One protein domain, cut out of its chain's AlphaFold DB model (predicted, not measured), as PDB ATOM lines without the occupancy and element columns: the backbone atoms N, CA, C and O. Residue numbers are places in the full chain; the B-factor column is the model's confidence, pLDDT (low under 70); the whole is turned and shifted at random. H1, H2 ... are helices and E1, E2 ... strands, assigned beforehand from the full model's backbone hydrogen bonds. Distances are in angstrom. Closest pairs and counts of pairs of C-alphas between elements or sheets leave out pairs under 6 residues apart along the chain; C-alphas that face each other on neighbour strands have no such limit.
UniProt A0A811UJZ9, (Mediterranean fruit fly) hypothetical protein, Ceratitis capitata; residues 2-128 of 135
ATOM      1  N   SER A   2     -94.614  -6.118  90.995       60.28
ATOM      2  CA  SER A   2     -95.569  -6.236  92.121       60.28
ATOM      3  C   SER A   2     -94.995  -5.952  93.516       60.28
ATOM      4  O   SER A   2     -95.724  -5.446  94.365       60.28
ATOM      5  N   SER A   3     -93.710  -6.233  93.764       60.69
ATOM      6  CA  SER A   3     -93.048  -5.965  95.054       60.69
ATOM      7  C   SER A   3     -92.988  -4.469  95.383       60.69
ATOM      8  O   SER A   3     -93.361  -4.073  96.481       60.69
ATOM      9  N   ASN A   4     -92.636  -3.621  94.410       65.44
ATOM     10  CA  ASN A   4     -92.535  -2.167  94.602       65.44
ATOM     11  C   ASN A   4     -93.877  -1.514  94.954       65.44
ATOM     12  O   ASN A   4     -93.937  -0.642  95.817       65.44
ATOM     13  N   ILE A   5     -94.972  -1.950  94.323       71.25
ATOM     14  CA  ILE A   5     -96.317  -1.435  94.626       71.25
ATOM     15  C   ILE A   5     -96.737  -1.850  96.044       71.25
ATOM     16  O   ILE A   5     -97.329  -1.065  96.781       71.25
ATOM     17  N   ARG A   6     -96.387  -3.071  96.460       70.25
ATOM     18  CA  ARG A   6     -96.715  -3.600  97.787       70.25
ATOM     19  C   ARG A   6     -95.910  -2.929  98.895       70.25
ATOM     20  O   ARG A   6     -96.502  -2.521  99.890       70.25
ATOM     21  N   ASN A   7     -94.604  -2.754  98.701       79.06
ATOM     22  CA  ASN A   7     -93.760  -2.006  99.630       79.06
ATOM     23  C   ASN A   7     -94.241  -0.560  99.731       79.06
ATOM     24  O   ASN A   7     -94.393  -0.060 100.835       79.06
ATOM     25  N   SER A   8     -94.646   0.062  98.618       81.50
ATOM     26  CA  SER A   8     -95.281   1.385  98.648       81.50
ATOM     27  C   SER A   8     -96.548   1.414  99.515       81.50
ATOM     28  O   SER A   8     -96.736   2.349 100.293       81.50
ATOM     29  N   ASN A   9     -97.402   0.388  99.446       86.38
ATOM     30  CA  ASN A   9     -98.597   0.300 100.289       86.38
ATOM     31  C   ASN A   9     -98.258   0.081 101.773       86.38
ATOM     32  O   ASN A   9     -98.862   0.726 102.627       86.38
ATOM     33  N   LYS A  10     -97.278  -0.777 102.091       88.06
ATOM     34  CA  LYS A  10     -96.819  -1.005 103.473       88.06
ATOM     35  C   LYS A  10     -96.145   0.238 104.061       88.06
ATOM     36  O   LYS A  10     -96.438   0.594 105.197       88.06
ATOM     37  N   SER A  11     -95.337   0.951 103.278       90.00
ATOM     38  CA  SER A  11     -94.752   2.232 103.687       90.00
ATOM     39  C   SER A  11     -95.835   3.268 103.987       90.00
ATOM     40  O   SER A  11     -95.795   3.910 105.031       90.00
ATOM     41  N   LYS A  12     -96.852   3.388 103.119       88.12
ATOM     42  CA  LYS A  12     -98.002   4.277 103.358       88.12
ATOM     43  C   LYS A  12     -98.761   3.909 104.627       88.12
ATOM     44  O   LYS A  12     -99.135   4.802 105.376       88.12
ATOM     45  N   PHE A  13     -98.978   2.617 104.867       90.06
ATOM     46  CA  PHE A  13     -99.617   2.134 106.089       90.06
ATOM     47  C   PHE A  13     -98.828   2.558 107.334       90.06
ATOM     48  O   PHE A  13     -99.384   3.224 108.200       90.06
ATOM     49  N   ILE A  14     -97.522   2.270 107.376       91.69
ATOM     50  CA  ILE A  14     -96.641   2.638 108.496       91.69
ATOM     51  C   ILE A  14     -96.688   4.150 108.767       91.69
ATOM     52  O   ILE A  14     -96.864   4.574 109.911       91.69
ATOM     53  N   ILE A  15     -96.579   4.971 107.719       90.06
ATOM     54  CA  ILE A  15     -96.584   6.435 107.838       90.06
ATOM     55  C   ILE A  15     -97.940   6.939 108.339       90.06
ATOM     56  O   ILE A  15     -97.993   7.658 109.335       90.06
ATOM     57  N   ASN A  16     -99.033   6.550 107.681       89.31
ATOM     58  CA  ASN A  16    -100.366   7.060 107.996       89.31
ATOM     59  C   ASN A  16    -100.797   6.669 109.410       89.31
ATOM     60  O   ASN A  16    -101.267   7.525 110.154       89.31
ATOM     61  N   THR A  17    -100.576   5.412 109.809       90.81
ATOM     62  CA  THR A  17    -100.895   4.957 111.166       90.81
ATOM     63  C   THR A  17    -100.061   5.694 112.210       90.81
ATOM     64  O   THR A  17    -100.577   6.025 113.273       90.81
ATOM     65  N   SER A  18     -98.794   6.004 111.920       90.44
ATOM     66  CA  SER A  18     -97.962   6.785 112.843       90.44
ATOM     67  C   SER A  18     -98.475   8.222 112.995       90.44
ATOM     68  O   SER A  18     -98.585   8.715 114.114       90.44
ATOM     69  N   VAL A  19     -98.830   8.882 111.887       88.19
ATOM     70  CA  VAL A  19     -99.412  10.237 111.901       88.19
ATOM     71  C   VAL A  19    -100.720  10.262 112.694       88.19
ATOM     72  O   VAL A  19    -100.902  11.133 113.544       88.19
ATOM     73  N   GLU A  20    -101.594   9.281 112.460       88.75
ATOM     74  CA  GLU A  20    -102.869   9.138 113.163       88.75
ATOM     75  C   GLU A  20    -102.669   8.880 114.663       88.75
ATOM     76  O   GLU A  20    -103.251   9.582 115.488       88.75
ATOM     77  N   TYR A  21    -101.796   7.936 115.027       88.75
ATOM     78  CA  TYR A  21    -101.533   7.577 116.422       88.75
ATOM     79  C   TYR A  21    -100.984   8.749 117.241       88.75
ATOM     80  O   TYR A  21    -101.405   8.970 118.376       88.75
ATOM     81  N   PHE A  22    -100.052   9.518 116.675       87.38
ATOM     82  CA  PHE A  22     -99.434  10.639 117.382       87.38
ATOM     83  C   PHE A  22    -100.219  11.949 117.282       87.38
ATOM     84  O   PHE A  22     -99.802  12.937 117.889       87.38
ATOM     85  N   ALA A  23    -101.329  11.972 116.529       82.44
ATOM     86  CA  ALA A  23    -102.048  13.191 116.158       82.44
ATOM     87  C   ALA A  23    -101.099  14.289 115.632       82.44
ATOM     88  O   ALA A  23    -101.289  15.481 115.886       82.44
ATOM     89  N   ALA A  24    -100.032  13.877 114.942       68.00
ATOM     90  CA  ALA A  24     -99.019  14.790 114.449       68.00
ATOM     91  C   ALA A  24     -99.592  15.591 113.273       68.00
ATOM     92  O   ALA A  24    -100.253  15.045 112.389       68.00
ATOM     93  N   SER A  25     -99.319  16.898 113.248       58.69
ATOM     94  CA  SER A  25     -99.525  17.716 112.051       58.69
ATOM     95  C   SER A  25     -98.768  17.061 110.896       58.69
ATOM     96  O   SER A  25     -97.594  16.730 111.056       58.69
ATOM     97  N   SER A  26     -99.410  16.890 109.736       53.09
ATOM     98  CA  SER A  26     -98.880  16.216 108.536       53.09
ATOM     99  C   SER A  26     -97.604  16.832 107.936       53.09
ATOM    100  O   SER A  26     -97.241  16.510 106.805       53.09
ATOM    101  N   SER A  27     -96.906  17.712 108.654       52.69
ATOM    102  CA  SER A  27     -95.572  18.218 108.354       52.69
ATOM    103  C   SER A  27     -94.505  17.122 108.501       52.69
ATOM    104  O   SER A  27     -93.501  17.294 109.185       52.69
ATOM    105  N   VAL A  28     -94.671  16.018 107.768       54.19
ATOM    106  CA  VAL A  28     -93.605  15.086 107.358       54.19
ATOM    107  C   VAL A  28     -92.784  15.773 106.249       54.19
ATOM    108  O   VAL A  28     -92.638  15.274 105.141       54.19
ATOM    109  N   GLY A  29     -92.382  17.025 106.485       45.62
ATOM    110  CA  GLY A  29     -92.097  17.981 105.411       45.62
ATOM    111  C   GLY A  29     -90.631  18.103 105.009       45.62
ATOM    112  O   GLY A  29     -90.357  18.650 103.948       45.62
ATOM    113  N   GLN A  30     -89.684  17.638 105.831       44.88
ATOM    114  CA  GLN A  30     -88.250  17.858 105.562       44.88
ATOM    115  C   GLN A  30     -87.342  16.645 105.813       44.88
ATOM    116  O   GLN A  30     -86.225  16.632 105.315       44.88
ATOM    117  N   ALA A  31     -87.826  15.601 106.492       50.28
ATOM    118  CA  ALA A  31     -87.091  14.349 106.714       50.28
ATOM    119  C   ALA A  31     -87.721  13.147 105.974       50.28
ATOM    120  O   ALA A  31     -87.423  11.991 106.271       50.28
ATOM    121  N   ALA A  32     -88.603  13.418 105.001       57.25
ATOM    122  CA  ALA A  32     -89.344  12.402 104.252       57.25
ATOM    123  C   ALA A  32     -88.427  11.323 103.647       57.25
ATOM    124  O   ALA A  32     -88.756  10.142 103.722       57.25
ATOM    125  N   ASP A  33     -87.257  11.709 103.134       61.97
ATOM    126  CA  ASP A  33     -86.329  10.779 102.486       61.97
ATOM    127  C   ASP A  33     -85.634   9.838 103.484       61.97
ATOM    128  O   ASP A  33     -85.573   8.629 103.256       61.97
ATOM    129  N   GLU A  34     -85.173  10.349 104.632       65.25
ATOM    130  CA  GLU A  34     -84.546   9.521 105.676       65.25
ATOM    131  C   GLU A  34     -85.561   8.567 106.323       65.25
ATOM    132  O   GLU A  34     -85.261   7.398 106.576       65.25
ATOM    133  N   HIS A  35     -86.796   9.035 106.538       72.94
ATOM    134  CA  HIS A  35     -87.887   8.208 107.054       72.94
ATOM    135  C   HIS A  35     -88.256   7.078 106.096       72.94
ATOM    136  O   HIS A  35     -88.435   5.936 106.524       72.94
ATOM    137  N   LEU A  36     -88.336   7.378 104.798       81.62
ATOM    138  CA  LEU A  36     -88.589   6.371 103.775       81.62
ATOM    139  C   LEU A  36     -87.448   5.356 103.693       81.62
ATOM    140  O   LEU A  36     -87.731   4.169 103.554       81.62
ATOM    141  N   SER A  37     -86.189   5.779 103.859       88.06
ATOM    142  CA  SER A  37     -85.043   4.863 103.858       88.06
ATOM    143  C   SER A  37     -85.133   3.824 104.975       88.06
ATOM    144  O   SER A  37     -84.979   2.636 104.703       88.06
ATOM    145  N   ALA A  38     -85.425   4.236 106.213       90.56
ATOM    146  CA  ALA A  38     -85.544   3.302 107.336       90.56
ATOM    147  C   ALA A  38     -86.717   2.328 107.143       90.56
ATOM    148  O   ALA A  38     -86.599   1.134 107.409       90.56
ATOM    149  N   ILE A  39     -87.852   2.815 106.634       92.06
ATOM    150  CA  ILE A  39     -89.014   1.969 106.346       92.06
ATOM    151  C   ILE A  39     -88.707   0.977 105.220       92.06
ATOM    152  O   ILE A  39     -89.080  -0.190 105.315       92.06
ATOM    153  N   HIS A  40     -88.030   1.414 104.158       91.38
ATOM    154  CA  HIS A  40     -87.660   0.541 103.046       91.38
ATOM    155  C   HIS A  40     -86.676  -0.535 103.499       91.38
ATOM    156  O   HIS A  40     -86.908  -1.707 103.223       91.38
ATOM    157  N   GLU A  41     -85.658  -0.162 104.277       92.25
ATOM    158  CA  GLU A  41     -84.716  -1.112 104.867       92.25
ATOM    159  C   GLU A  41     -85.447  -2.158 105.719       92.25
ATOM    160  O   GLU A  41     -85.223  -3.354 105.554       92.25
ATOM    161  N   PHE A  42     -86.389  -1.729 106.565       93.19
ATOM    162  CA  PHE A  42     -87.235  -2.642 107.330       93.19
ATOM    163  C   PHE A  42     -88.034  -3.587 106.424       93.19
ATOM    164  O   PHE A  42     -88.098  -4.781 106.692       93.19
ATOM    165  N   LEU A  43     -88.649  -3.093 105.348       90.56
ATOM    166  CA  LEU A  43     -89.469  -3.923 104.460       90.56
ATOM    167  C   LEU A  43     -88.645  -4.898 103.609       90.56
ATOM    168  O   LEU A  43     -89.155  -5.964 103.273       90.56
ATOM    169  N   GLU A  44     -87.405  -4.547 103.272       89.25
ATOM    170  CA  GLU A  44     -86.537  -5.316 102.372       89.25
ATOM    171  C   GLU A  44     -85.589  -6.273 103.103       89.25
ATOM    172  O   GLU A  44     -85.226  -7.307 102.545       89.25
ATOM    173  N   ASN A  45     -85.202  -5.967 104.345       89.19
ATOM    174  CA  ASN A  45     -84.318  -6.810 105.144       89.19
ATOM    175  C   ASN A  45     -85.123  -7.721 106.084       89.19
ATOM    176  O   ASN A  45     -85.712  -7.265 107.066       89.19
ATOM    177  N   ASP A  46     -85.134  -9.023 105.812       84.69
ATOM    178  CA  ASP A  46     -85.862 -10.017 106.613       84.69
ATOM    179  C   ASP A  46     -85.313 -10.205 108.037       84.69
ATOM    180  O   ASP A  46     -86.057 -10.629 108.920       84.69
ATOM    181  N   GLU A  47     -84.061  -9.817 108.304       88.44
ATOM    182  CA  GLU A  47     -83.497  -9.803 109.662       88.44
ATOM    183  C   GLU A  47     -84.104  -8.681 110.521       88.44
ATOM    184  O   GLU A  47     -84.194  -8.794 111.749       88.44
ATOM    185  N   LEU A  48     -84.580  -7.608 109.881       90.69
ATOM    186  CA  LEU A  48     -85.284  -6.515 110.540       90.69
ATOM    187  C   LEU A  48     -86.754  -6.885 110.718       90.69
ATOM    188  O   LEU A  48     -87.606  -6.691 109.850       90.69
ATOM    189  N   THR A  49     -87.052  -7.440 111.888       91.19
ATOM    190  CA  THR A  49     -88.398  -7.915 112.237       91.19
ATOM    191  C   THR A  49     -89.276  -6.843 112.873       91.19
ATOM    192  O   THR A  49     -90.494  -7.019 112.916       91.19
ATOM    193  N   VAL A  50     -88.694  -5.728 113.328       92.25
ATOM    194  CA  VAL A  50     -89.393  -4.633 114.017       92.25
ATOM    195  C   VAL A  50     -88.866  -3.276 113.551       92.25
ATOM    196  O   VAL A  50     -87.663  -3.097 113.386       92.25
ATOM    197  N   ILE A  51     -89.767  -2.304 113.422       94.25
ATOM    198  CA  ILE A  51     -89.448  -0.880 113.303       94.25
ATOM    199  C   ILE A  51     -90.329  -0.081 114.266       94.25
ATOM    200  O   ILE A  51     -91.517  -0.360 114.428       94.25
ATOM    201  N   ALA A  52     -89.740   0.901 114.933       92.50
ATOM    202  CA  ALA A  52     -90.413   1.751 115.902       92.50
ATOM    203  C   ALA A  52     -90.582   3.164 115.344       92.50
ATOM    204  O   ALA A  52     -89.635   3.727 114.800       92.50
ATOM    205  N   ALA A  53     -91.771   3.730 115.520       91.94
ATOM    206  CA  ALA A  53     -92.077   5.128 115.273       91.94
ATOM    207  C   ALA A  53     -92.139   5.885 116.606       91.94
ATOM    208  O   ALA A  53     -92.851   5.479 117.531       91.94
ATOM    209  N   VAL A  54     -91.403   6.990 116.697       89.19
ATOM    210  CA  VAL A  54     -91.332   7.860 117.876       89.19
ATOM    211  C   VAL A  54     -91.649   9.286 117.473       89.19
ATOM    212  O   VAL A  54     -91.056   9.823 116.540       89.19
ATOM    213  N   HIS A  55     -92.562   9.916 118.206       86.50
ATOM    214  CA  HIS A  55     -92.894  11.318 118.008       86.50
ATOM    215  C   HIS A  55     -91.980  12.218 118.835       86.50
ATOM    216  O   HIS A  55     -91.997  12.201 120.069       86.50
ATOM    217  N   ASN A  56     -91.219  13.054 118.141       82.81
ATOM    218  CA  ASN A  56     -90.478  14.128 118.755       82.81
ATOM    219  C   ASN A  56     -91.404  15.331 118.986       82.81
ATOM    220  O   ASN A  56     -91.714  16.105 118.084       82.81
ATOM    221  N   LYS A  57     -91.823  15.514 120.240       79.00
ATOM    222  CA  LYS A  57     -92.741  16.595 120.628       79.00
ATOM    223  C   LYS A  57     -92.169  17.998 120.408       79.00
ATOM    224  O   LYS A  57     -92.950  18.941 120.356       79.00
ATOM    225  N   SER A  58     -90.844  18.161 120.331       78.75
ATOM    226  CA  SER A  58     -90.232  19.489 120.195       78.75
ATOM    227  C   SER A  58     -90.365  20.065 118.788       78.75
ATOM    228  O   SER A  58     -90.474  21.276 118.640       78.75
ATOM    229  N   ASP A  59     -90.328  19.210 117.764       78.19
ATOM    230  CA  ASP A  59     -90.383  19.602 116.349       78.19
ATOM    231  C   ASP A  59     -91.607  19.023 115.612       78.19
ATOM    232  O   ASP A  59     -91.808  19.309 114.433       78.19
ATOM    233  N   GLY A  60     -92.441  18.234 116.300       76.94
ATOM    234  CA  GLY A  60     -93.633  17.600 115.738       76.94
ATOM    235  C   GLY A  60     -93.327  16.468 114.752       76.94
ATOM    236  O   GLY A  60     -94.232  16.005 114.059       76.94
ATOM    237  N   SER A  61     -92.062  16.044 114.644       82.75
ATOM    238  CA  SER A  61     -91.629  15.034 113.678       82.75
ATOM    239  C   SER A  61     -91.796  13.617 114.215       82.75
ATOM    240  O   SER A  61     -91.722  13.365 115.418       82.75
ATOM    241  N   ILE A  62     -91.995  12.661 113.309       86.94
ATOM    242  CA  ILE A  62     -92.016  11.234 113.634       86.94
ATOM    243  C   ILE A  62     -90.743  10.614 113.078       86.94
ATOM    244  O   ILE A  62     -90.497  10.688 111.880       86.94
ATOM    245  N   LYS A  63     -89.947   9.981 113.937       88.31
ATOM    246  CA  LYS A  63     -88.728   9.270 113.549       88.31
ATOM    247  C   LYS A  63     -88.970   7.772 113.550       88.31
ATOM    248  O   LYS A  63     -89.658   7.259 114.428       88.31
ATOM    249  N   PHE A  64     -88.364   7.091 112.585       91.12
ATOM    250  CA  PHE A  64     -88.415   5.642 112.451       91.12
ATOM    251  C   PHE A  64     -87.035   5.049 112.720       91.12
ATOM    252  O   PHE A  64     -86.043   5.533 112.179       91.12
ATOM    253  N   HIS A  65     -86.960   4.014 113.552       89.56
ATOM    254  CA  HIS A  65     -85.707   3.322 113.852       89.56
ATOM    255  C   HIS A  65     -85.941   1.848 114.190       89.56
ATOM    256  O   HIS A  65     -86.966   1.473 114.760       89.56
ATOM    257  N   HIS A  66     -84.950   1.004 113.908       90.62
ATOM    258  CA  HIS A  66     -85.027  -0.455 114.108       90.62
ATOM    259  C   HIS A  66     -84.855  -0.902 115.567       90.62
ATOM    260  O   HIS A  66     -85.004  -2.077 115.892       90.62
ATOM    261  N   ARG A  67     -84.527   0.026 116.473       85.25
ATOM    262  CA  ARG A  67     -84.378  -0.245 117.909       85.25
ATOM    263  C   ARG A  67     -85.657   0.107 118.663       85.25
ATOM    264  O   ARG A  67     -86.273   1.125 118.381       85.25
ATOM    265  N   ILE A  68     -86.020  -0.679 119.672       82.81
ATOM    266  CA  ILE A  68     -87.118  -0.332 120.583       82.81
ATOM    267  C   ILE A  68     -86.630   0.742 121.583       82.81
ATOM    268  O   ILE A  68     -85.615   0.511 122.251       82.81
ATOM    269  N   PRO A  69     -87.306   1.901 121.699       78.25
ATOM    270  CA  PRO A  69     -86.995   2.933 122.691       78.25
ATOM    271  C   PRO A  69     -87.161   2.436 124.127       78.25
ATOM    272  O   PRO A  69     -87.992   1.573 124.399       78.25
ATOM    273  N   GLY A  70     -86.391   3.021 125.048       73.75
ATOM    274  CA  GLY A  70     -86.431   2.675 126.471       73.75
ATOM    275  C   GLY A  70     -87.730   3.105 127.151       73.75
ATOM    276  O   GLY A  70     -88.541   2.251 127.496       73.75
ATOM    277  N   ASP A  71     -87.934   4.416 127.304       70.69
ATOM    278  CA  ASP A  71     -88.988   4.980 128.172       70.69
ATOM    279  C   ASP A  71     -90.009   5.859 127.427       70.69
ATOM    280  O   ASP A  71     -90.924   6.430 128.026       70.69
ATOM    281  N   GLU A  72     -89.868   5.982 126.111       74.81
ATOM    282  CA  GLU A  72     -90.695   6.865 125.289       74.81
ATOM    283  C   GLU A  72     -91.996   6.184 124.846       74.81
ATOM    284  O   GLU A  72     -92.089   4.957 124.757       74.81
ATOM    285  N   VAL A  73     -93.016   6.998 124.556       82.44
ATOM    286  CA  VAL A  73     -94.228   6.512 123.887       82.44
ATOM    287  C   VAL A  73     -93.873   6.225 122.437       82.44
ATOM    288  O   VAL A  73     -93.455   7.134 121.718       82.44
ATOM    289  N   CYS A  74     -94.043   4.979 122.009       89.19
ATOM    290  CA  CYS A  74     -93.730   4.589 120.643       89.19
ATOM    291  C   CYS A  74     -94.759   3.624 120.057       89.19
ATOM    292  O   CYS A  74     -95.469   2.911 120.771       89.19
ATOM    293  N   LEU A  75     -94.822   3.625 118.731       91.56
ATOM    294  CA  LEU A  75     -95.634   2.716 117.940       91.56
ATOM    295  C   LEU A  75     -94.698   1.736 117.232       91.56
ATOM    296  O   LEU A  75     -93.853   2.145 116.441       91.56
ATOM    297  N   LEU A  76     -94.822   0.449 117.528       93.12
ATOM    298  CA  LEU A  76     -94.046  -0.607 116.894       93.12
ATOM    299  C   LEU A  76     -94.827  -1.223 115.741       93.12
ATOM    300  O   LEU A  76     -95.991  -1.588 115.897       93.12
ATOM    301  N   PHE A  77     -94.136  -1.432 114.630       93.94
ATOM    302  CA  PHE A  77     -94.572  -2.288 113.537       93.94
ATOM    303  C   PHE A  77     -93.673  -3.513 113.516       93.94
ATOM    304  O   PHE A  77     -92.452  -3.387 113.598       93.94
ATOM    305  N   TYR A  78     -94.264  -4.698 113.409       92.38
ATOM    306  CA  TYR A  78     -93.502  -5.940 113.367       92.38
ATOM    307  C   TYR A  78     -93.972  -6.846 112.241       92.38
ATOM    308  O   TYR A  78     -95.155  -6.908 111.903       92.38
ATOM    309  N   LYS A  79     -93.024  -7.568 111.656       91.69
ATOM    310  CA  LYS A  79     -93.283  -8.593 110.653       91.69
ATOM    311  C   LYS A  79     -93.855  -9.830 111.345       91.69
ATOM    312  O   LYS A  79     -93.209 -10.391 112.226       91.69
ATOM    313  N   ILE A  80     -95.060 -10.263 110.974       87.62
ATOM    314  CA  ILE A  80     -95.676 -11.461 111.567       87.62
ATOM    315  C   ILE A  80     -94.984 -12.699 110.980       87.62
ATOM    316  O   ILE A  80     -95.068 -12.898 109.766       87.62
ATOM    317  N   PRO A  81     -94.282 -13.531 111.774       76.38
ATOM    318  CA  PRO A  81     -93.624 -14.721 111.248       76.38
ATOM    319  C   PRO A  81     -94.658 -15.669 110.638       76.38
ATOM    320  O   PRO A  81     -95.627 -16.045 111.298       76.38
ATOM    321  N   GLN A  82     -94.453 -16.073 109.386       69.69
ATOM    322  CA  GLN A  82     -95.277 -17.094 108.746       69.69
ATOM    323  C   GLN A  82     -94.842 -18.466 109.279       69.69
ATOM    324  O   GLN A  82     -93.982 -19.132 108.704       69.69
ATOM    325  N   VAL A  83     -95.392 -18.885 110.421       60.34
ATOM    326  CA  VAL A  83     -95.178 -20.237 110.965       60.34
ATOM    327  C   VAL A  83     -96.053 -21.203 110.167       60.34
ATOM    328  O   VAL A  83     -97.123 -21.613 110.600       60.34
ATOM    329  N   GLY A  84     -95.639 -21.494 108.935       52.47
ATOM    330  CA  GLY A  84     -96.484 -22.224 107.999       52.47
ATOM    331  C   GLY A  84     -95.807 -22.519 106.673       52.47
ATOM    332  O   GLY A  84     -96.285 -22.108 105.621       52.47
ATOM    333  N   GLY A  85     -94.718 -23.286 106.691       48.47
ATOM    334  CA  GLY A  85     -94.367 -24.067 105.511       48.47
ATOM    335  C   GLY A  85     -95.463 -25.110 105.278       48.47
ATOM    336  O   GLY A  85     -95.508 -26.103 105.991       48.47
ATOM    337  N   LYS A  86     -96.341 -24.868 104.296       46.34
ATOM    338  CA  LYS A  86     -97.401 -25.779 103.819       46.34
ATOM    339  C   LYS A  86     -98.409 -26.241 104.885       46.34
ATOM    340  O   LYS A  86     -98.316 -27.332 105.430       46.34
ATOM    341  N   GLY A  87     -99.479 -25.461 105.026       43.62
ATOM    342  CA  GLY A  87    -100.795 -25.992 105.386       43.62
ATOM    343  C   GLY A  87    -101.075 -26.135 106.876       43.62
ATOM    344  O   GLY A  87    -101.017 -27.235 107.400       43.62
ATOM    345  N   ALA A  88    -101.473 -25.038 107.520       44.25
ATOM    346  CA  ALA A  88    -102.544 -25.013 108.524       44.25
ATOM    347  C   ALA A  88    -102.636 -23.614 109.145       44.25
ATOM    348  O   ALA A  88    -102.020 -23.366 110.168       44.25
ATOM    349  N   THR A  89    -103.440 -22.733 108.554       39.62
ATOM    350  CA  THR A  89    -104.389 -21.883 109.295       39.62
ATOM    351  C   THR A  89    -105.343 -21.260 108.287       39.62
ATOM    352  O   THR A  89    -105.002 -20.340 107.548       39.62
ATOM    353  N   ALA A  90    -106.553 -21.809 108.242       47.12
ATOM    354  CA  ALA A  90    -107.690 -21.196 107.587       47.12
ATOM    355  C   ALA A  90    -108.046 -19.900 108.326       47.12
ATOM    356  O   ALA A  90    -108.505 -19.955 109.463       47.12
ATOM    357  N   ASN A  91    -107.758 -18.757 107.701       45.44
ATOM    358  CA  ASN A  91    -108.604 -17.559 107.612       45.44
ATOM    359  C   ASN A  91    -107.739 -16.352 107.237       45.44
ATOM    360  O   ASN A  91    -107.253 -15.634 108.102       45.44
ATOM    361  N   ILE A  92    -107.556 -16.163 105.930       41.56
ATOM    362  CA  ILE A  92    -107.799 -14.935 105.152       41.56
ATOM    363  C   ILE A  92    -107.257 -15.240 103.746       41.56
ATOM    364  O   ILE A  92    -106.056 -15.327 103.536       41.56
ATOM    365  N   SER A  93    -108.189 -15.502 102.822       39.19
ATOM    366  CA  SER A  93    -108.041 -15.476 101.352       39.19
ATOM    367  C   SER A  93    -106.767 -16.076 100.724       39.19
ATOM    368  O   SER A  93    -105.754 -15.408 100.578       39.19
ATOM    369  N   SER A  94    -106.918 -17.309 100.235       39.78
ATOM    370  CA  SER A  94    -106.259 -17.918  99.064       39.78
ATOM    371  C   SER A  94    -105.394 -17.008  98.165       39.78
ATOM    372  O   SER A  94    -105.957 -16.106  97.541       39.78
ATOM    373  N   ALA A  95    -104.135 -17.385  97.888       36.59
ATOM    374  CA  ALA A  95    -103.719 -17.898  96.571       36.59
ATOM    375  C   ALA A  95    -102.219 -18.277  96.493       36.59
ATOM    376  O   ALA A  95    -101.366 -17.412  96.350       36.59
ATOM    377  N   GLY A  96    -101.954 -19.587  96.385       33.50
ATOM    378  CA  GLY A  96    -100.969 -20.193  95.470       33.50
ATOM    379  C   GLY A  96     -99.483 -19.852  95.637       33.50
ATOM    380  O   GLY A  96     -99.076 -18.749  95.316       33.50
ATOM    381  N   ASP A  97     -98.678 -20.856  96.017       36.62
ATOM    382  CA  ASP A  97     -97.256 -21.149  95.677       36.62
ATOM    383  C   ASP A  97     -96.265 -19.996  95.333       36.62
ATOM    384  O   ASP A  97     -95.240 -20.188  94.683       36.62
ATOM    385  N   SER A  98     -96.505 -18.784  95.823       38.81
ATOM    386  CA  SER A  98     -95.631 -17.600  95.767       38.81
ATOM    387  C   SER A  98     -95.699 -16.800  97.080       38.81
ATOM    388  O   SER A  98     -95.339 -15.623  97.135       38.81
ATOM    389  N   GLU A  99     -96.162 -17.443  98.157       43.53
ATOM    390  CA  GLU A  99     -96.575 -16.815  99.421       43.53
ATOM    391  C   GLU A  99     -95.440 -16.581 100.437       43.53
ATOM    392  O   GLU A  99     -95.696 -16.323 101.609       43.53
ATOM    393  N   ALA A 100     -94.171 -16.597 100.019       46.03
ATOM    394  CA  ALA A 100     -93.078 -16.162 100.899       46.03
ATOM    395  C   ALA A 100     -93.034 -14.628 101.088       46.03
ATOM    396  O   ALA A 100     -92.392 -14.141 102.011       46.03
ATOM    397  N   TYR A 101     -93.725 -13.851 100.241       50.75
ATOM    398  CA  TYR A 101     -93.471 -12.408 100.099       50.75
ATOM    399  C   TYR A 101     -94.664 -11.488 100.414       50.75
ATOM    400  O   TYR A 101     -94.603 -10.286 100.131       50.75
ATOM    401  N   ASP A 102     -95.764 -11.994 100.986       65.69
ATOM    402  CA  ASP A 102     -96.855 -11.146 101.507       65.69
ATOM    403  C   ASP A 102     -96.996 -11.235 103.028       65.69
ATOM    404  O   ASP A 102     -98.039 -11.562 103.582       65.69
ATOM    405  N   GLN A 103     -95.895 -10.969 103.728       74.75
ATOM    406  CA  GLN A 103     -95.885 -11.007 105.183       74.75
ATOM    407  C   GLN A 103     -96.736  -9.862 105.769       74.75
ATOM    408  O   GLN A 103     -96.418  -8.691 105.508       74.75
ATOM    409  N   PRO A 104     -97.800 -10.152 106.541       83.94
ATOM    410  CA  PRO A 104     -98.609  -9.121 107.169       83.94
ATOM    411  C   PRO A 104     -97.814  -8.421 108.278       83.94
ATOM    412  O   PRO A 104     -96.920  -9.005 108.899       83.94
ATOM    413  N   LEU A 105     -98.139  -7.148 108.506       89.94
ATOM    414  CA  LEU A 105     -97.547  -6.344 109.570       89.94
ATOM    415  C   LEU A 105     -98.508  -6.278 110.753       89.94
ATOM    416  O   LEU A 105     -99.691  -5.988 110.581       89.94
ATOM    417  N   GLY A 106     -97.987  -6.535 111.944       90.31
ATOM    418  CA  GLY A 106     -98.673  -6.258 113.197       90.31
ATOM    419  C   GLY A 106     -98.279  -4.892 113.754       90.31
ATOM    420  O   GLY A 106     -97.254  -4.324 113.368       90.31
ATOM    421  N   ILE A 107     -99.100  -4.379 114.670       91.88
ATOM    422  CA  ILE A 107     -98.882  -3.105 115.359       91.88
ATOM    423  C   ILE A 107     -98.940  -3.336 116.869       91.88
ATOM    424  O   ILE A 107     -99.797  -4.077 117.350       91.88
ATOM    425  N   LEU A 108     -98.059  -2.673 117.615       89.06
ATOM    426  CA  LEU A 108     -98.090  -2.630 119.075       89.06
ATOM    427  C   LEU A 108     -97.806  -1.210 119.573       89.06
ATOM    428  O   LEU A 108     -96.885  -0.554 119.097       89.06
ATOM    429  N   THR A 109     -98.568  -0.740 120.555       87.75
ATOM    430  CA  THR A 109     -98.312   0.538 121.231       87.75
ATOM    431  C   THR A 109     -97.525   0.298 122.516       87.75
ATOM    432  O   THR A 109     -97.879  -0.566 123.321       87.75
ATOM    433  N   LEU A 110     -96.451   1.061 122.732       83.81
ATOM    434  CA  LEU A 110     -95.707   1.039 123.990       83.81
ATOM    435  C   LEU A 110     -95.922   2.351 124.745       83.81
ATOM    436  O   LEU A 110     -95.457   3.411 124.332       83.81
ATOM    437  N   GLU A 111     -96.614   2.267 125.880       78.00
ATOM    438  CA  GLU A 111     -96.852   3.397 126.780       78.00
ATOM    439  C   GLU A 111     -95.918   3.332 127.995       78.00
ATOM    440  O   GLU A 111     -96.122   2.539 128.918       78.00
ATOM    441  N   GLY A 112     -94.904   4.203 128.015       70.75
ATOM    442  CA  GLY A 112     -93.933   4.286 129.112       70.75
ATOM    443  C   GLY A 112     -92.933   3.129 129.126       70.75
ATOM    444  O   GLY A 112     -92.615   2.612 130.196       70.75
ATOM    445  N   GLY A 113     -92.486   2.714 127.938       74.00
ATOM    446  CA  GLY A 113     -91.434   1.721 127.749       74.00
ATOM    447  C   GLY A 113     -91.898   0.269 127.625       74.00
ATOM    448  O   GLY A 113     -93.055  -0.083 127.880       74.00
ATOM    449  N   LEU A 114     -90.969  -0.601 127.219       77.44
ATOM    450  CA  LEU A 114     -91.234  -2.019 126.933       77.44
ATOM    451  C   LEU A 114     -91.763  -2.782 128.158       77.44
ATOM    452  O   LEU A 114     -92.720  -3.544 128.067       77.44
ATOM    453  N   VAL A 115     -91.165  -2.565 129.330       79.62
ATOM    454  CA  VAL A 115     -91.527  -3.314 130.546       79.62
ATOM    455  C   VAL A 115     -92.958  -2.988 130.982       79.62
ATOM    456  O   VAL A 115     -93.764  -3.887 131.229       79.62
ATOM    457  N   LYS A 116     -93.302  -1.696 131.034       82.12
ATOM    458  CA  LYS A 116     -94.628  -1.233 131.453       82.12
ATOM    459  C   LYS A 116     -95.718  -1.640 130.462       82.12
ATOM    460  O   LYS A 116     -96.805  -2.038 130.872       82.12
ATOM    461  N   SER A 117     -95.428  -1.577 129.167       77.56
ATOM    462  CA  SER A 117     -96.367  -1.971 128.111       77.56
ATOM    463  C   SER A 117     -96.646  -3.477 128.089       77.56
ATOM    464  O   SER A 117     -97.806  -3.860 127.924       77.56
ATOM    465  N   ILE A 118     -95.646  -4.328 128.356       80.88
ATOM    466  CA  ILE A 118     -95.857  -5.772 128.554       80.88
ATOM    467  C   ILE A 118     -96.763  -6.008 129.763       80.88
ATOM    468  O   ILE A 118     -97.771  -6.703 129.645       80.88
ATOM    469  N   TYR A 119     -96.459  -5.390 130.909       82.31
ATOM    470  CA  TYR A 119     -97.278  -5.530 132.116       82.31
ATOM    471  C   TYR A 119     -98.735  -5.106 131.878       82.31
ATOM    472  O   TYR A 119     -99.670  -5.827 132.231       82.31
ATOM    473  N   ASN A 120     -98.944  -3.958 131.227       80.12
ATOM    474  CA  ASN A 120    -100.276  -3.448 130.907       80.12
ATOM    475  C   ASN A 120    -101.029  -4.366 129.936       80.12
ATOM    476  O   ASN A 120    -102.222  -4.595 130.114       80.12
ATOM    477  N   SER A 121    -100.344  -4.913 128.930       78.38
ATOM    478  CA  SER A 121    -100.954  -5.826 127.957       78.38
ATOM    479  C   SER A 121    -101.361  -7.149 128.609       78.38
ATOM    480  O   SER A 121    -102.487  -7.605 128.424       78.38
ATOM    481  N   VAL A 122    -100.490  -7.736 129.437       80.31
ATOM    482  CA  VAL A 122    -100.775  -8.985 130.164       80.31
ATOM    483  C   VAL A 122    -101.910  -8.799 131.172       80.31
ATOM    484  O   VAL A 122    -102.863  -9.579 131.192       80.31
ATOM    485  N   SER A 123    -101.853  -7.734 131.974       78.12
ATOM    486  CA  SER A 123    -102.893  -7.450 132.967       78.12
ATOM    487  C   SER A 123    -104.256  -7.189 132.321       78.12
ATOM    488  O   SER A 123    -105.254  -7.755 132.749       78.12
ATOM    489  N   ARG A 124    -104.328  -6.390 131.253       74.56
ATOM    490  CA  ARG A 124    -105.619  -5.990 130.663       74.56
ATOM    491  C   ARG A 124    -106.223  -7.027 129.722       74.56
ATOM    492  O   ARG A 124    -107.437  -7.195 129.721       74.56
ATOM    493  N   VAL A 125    -105.406  -7.700 128.912       69.12
ATOM    494  CA  VAL A 125    -105.903  -8.599 127.854       69.12
ATOM    495  C   VAL A 125    -106.001 -10.043 128.342       69.12
ATOM    496  O   VAL A 125    -106.944 -10.746 127.988       69.12
ATOM    497  N   PHE A 126    -105.070 -10.482 129.192       62.22
ATOM    498  CA  PHE A 126    -104.977 -11.884 129.614       62.22
ATOM    499  C   PHE A 126    -105.464 -12.140 131.044       62.22
ATOM    500  O   PHE A 126    -105.713 -13.290 131.398       62.22
ATOM    501  N   SER A 127    -105.657 -11.096 131.855       54.34
ATOM    502  CA  SER A 127    -106.111 -11.243 133.246       54.34
ATOM    503  C   SER A 127    -107.609 -11.018 133.545       54.34
ATOM    504  O   SER A 127    -107.952 -11.159 134.719       54.34
ATOM    505  N   PRO A 128    -108.557 -10.811 132.595       52.91
ATOM    506  CA  PRO A 128    -109.985 -10.811 132.952       52.91
ATOM    507  C   PRO A 128    -110.491 -12.160 133.505       52.91
ATOM    508  O   PRO A 128    -111.554 -12.216 134.116       52.91
TER     509      PRO A 128
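What this domain is: This is residues 2 to 128 of the 135 residues of the protein "(Mediterranean fruit fly) hypothetical protein" of Ceratitis capitata (UniProt A0A811UJZ9). A twisted sheet of four strands is covered on one face by two crossing helices, H1 and H2, in two layers, helices over sheet; a third helix, H3, sits by edge strand E4, and its residues 122 to 126 stick out. The long loop between E3 and E4 sticks out too, with residues 87 to 96. The printed part has 127 residues, in order H1 H2 E1 E2 E3 E4 H3; the sheet runs E2 E1 E3 E4, all antiparallel, and the class is mixed, helices and strands. It is only just compact, close to loose, with a radius of gyration of the C-alphas of 16.3 A, and only just flat, spanning 48 by 42 by 23 A.

How they stand to each other: Look first at inner strands E1, residues 50 to 56, and E3, residues 74 to 79, antiparallel at 161 degrees; N 51 and O 77, 2.9 A apart, are within hydrogen-bond range. E2, residues 61 to 65, forms a hairpin with E1, with N 54 to O 63 at 2.9 A. E4, residues 105 to 110, forms one with E3, with N 76 to O 108 at 2.8 A. H1, residues 2 to 22, is on the sheet at a height of 8.9 A, over E1 and, with 2 C-alphas there, only just not over E3. H2, residues 32 to 44, runs along the strands, over E2 and E1. H1 touches H2 with residues 7 to 14 alone, at a steep tilt of 58 degrees; the closest C-alphas, Ser 11 and Ile 39, are 6.3 A apart. H3, residues 114 to 126, only grazes the sheet; its closest C-alphas to E4 are Ser 117 and Leu 110, 5.1 A apart. In H1, H2 and H3 every O i to N i+4 pair is within hydrogen-bond range.

Where its parts are: Find C-alpha 2 at (-95.569, -6.236, 92.121); from there H1 runs 30.6 A. H2 spans 18.0 A, E1 19.4 A, E2 13.1 A, E3 16.5 A and E4 16.3 A; H3 runs 17.1 A to C-alpha 126 at (-104.977, -11.884, 129.614).

The domain as a whole: The farthest C-alphas, Ser 58 and Gly 87, are 49.0 A apart. The printed part has no cut, and the E3 to E4 link is long, 25 residues. pLDDT is under 70 at residues 2 to 4, 24 to 34, 82 to 102 and 125 to 128.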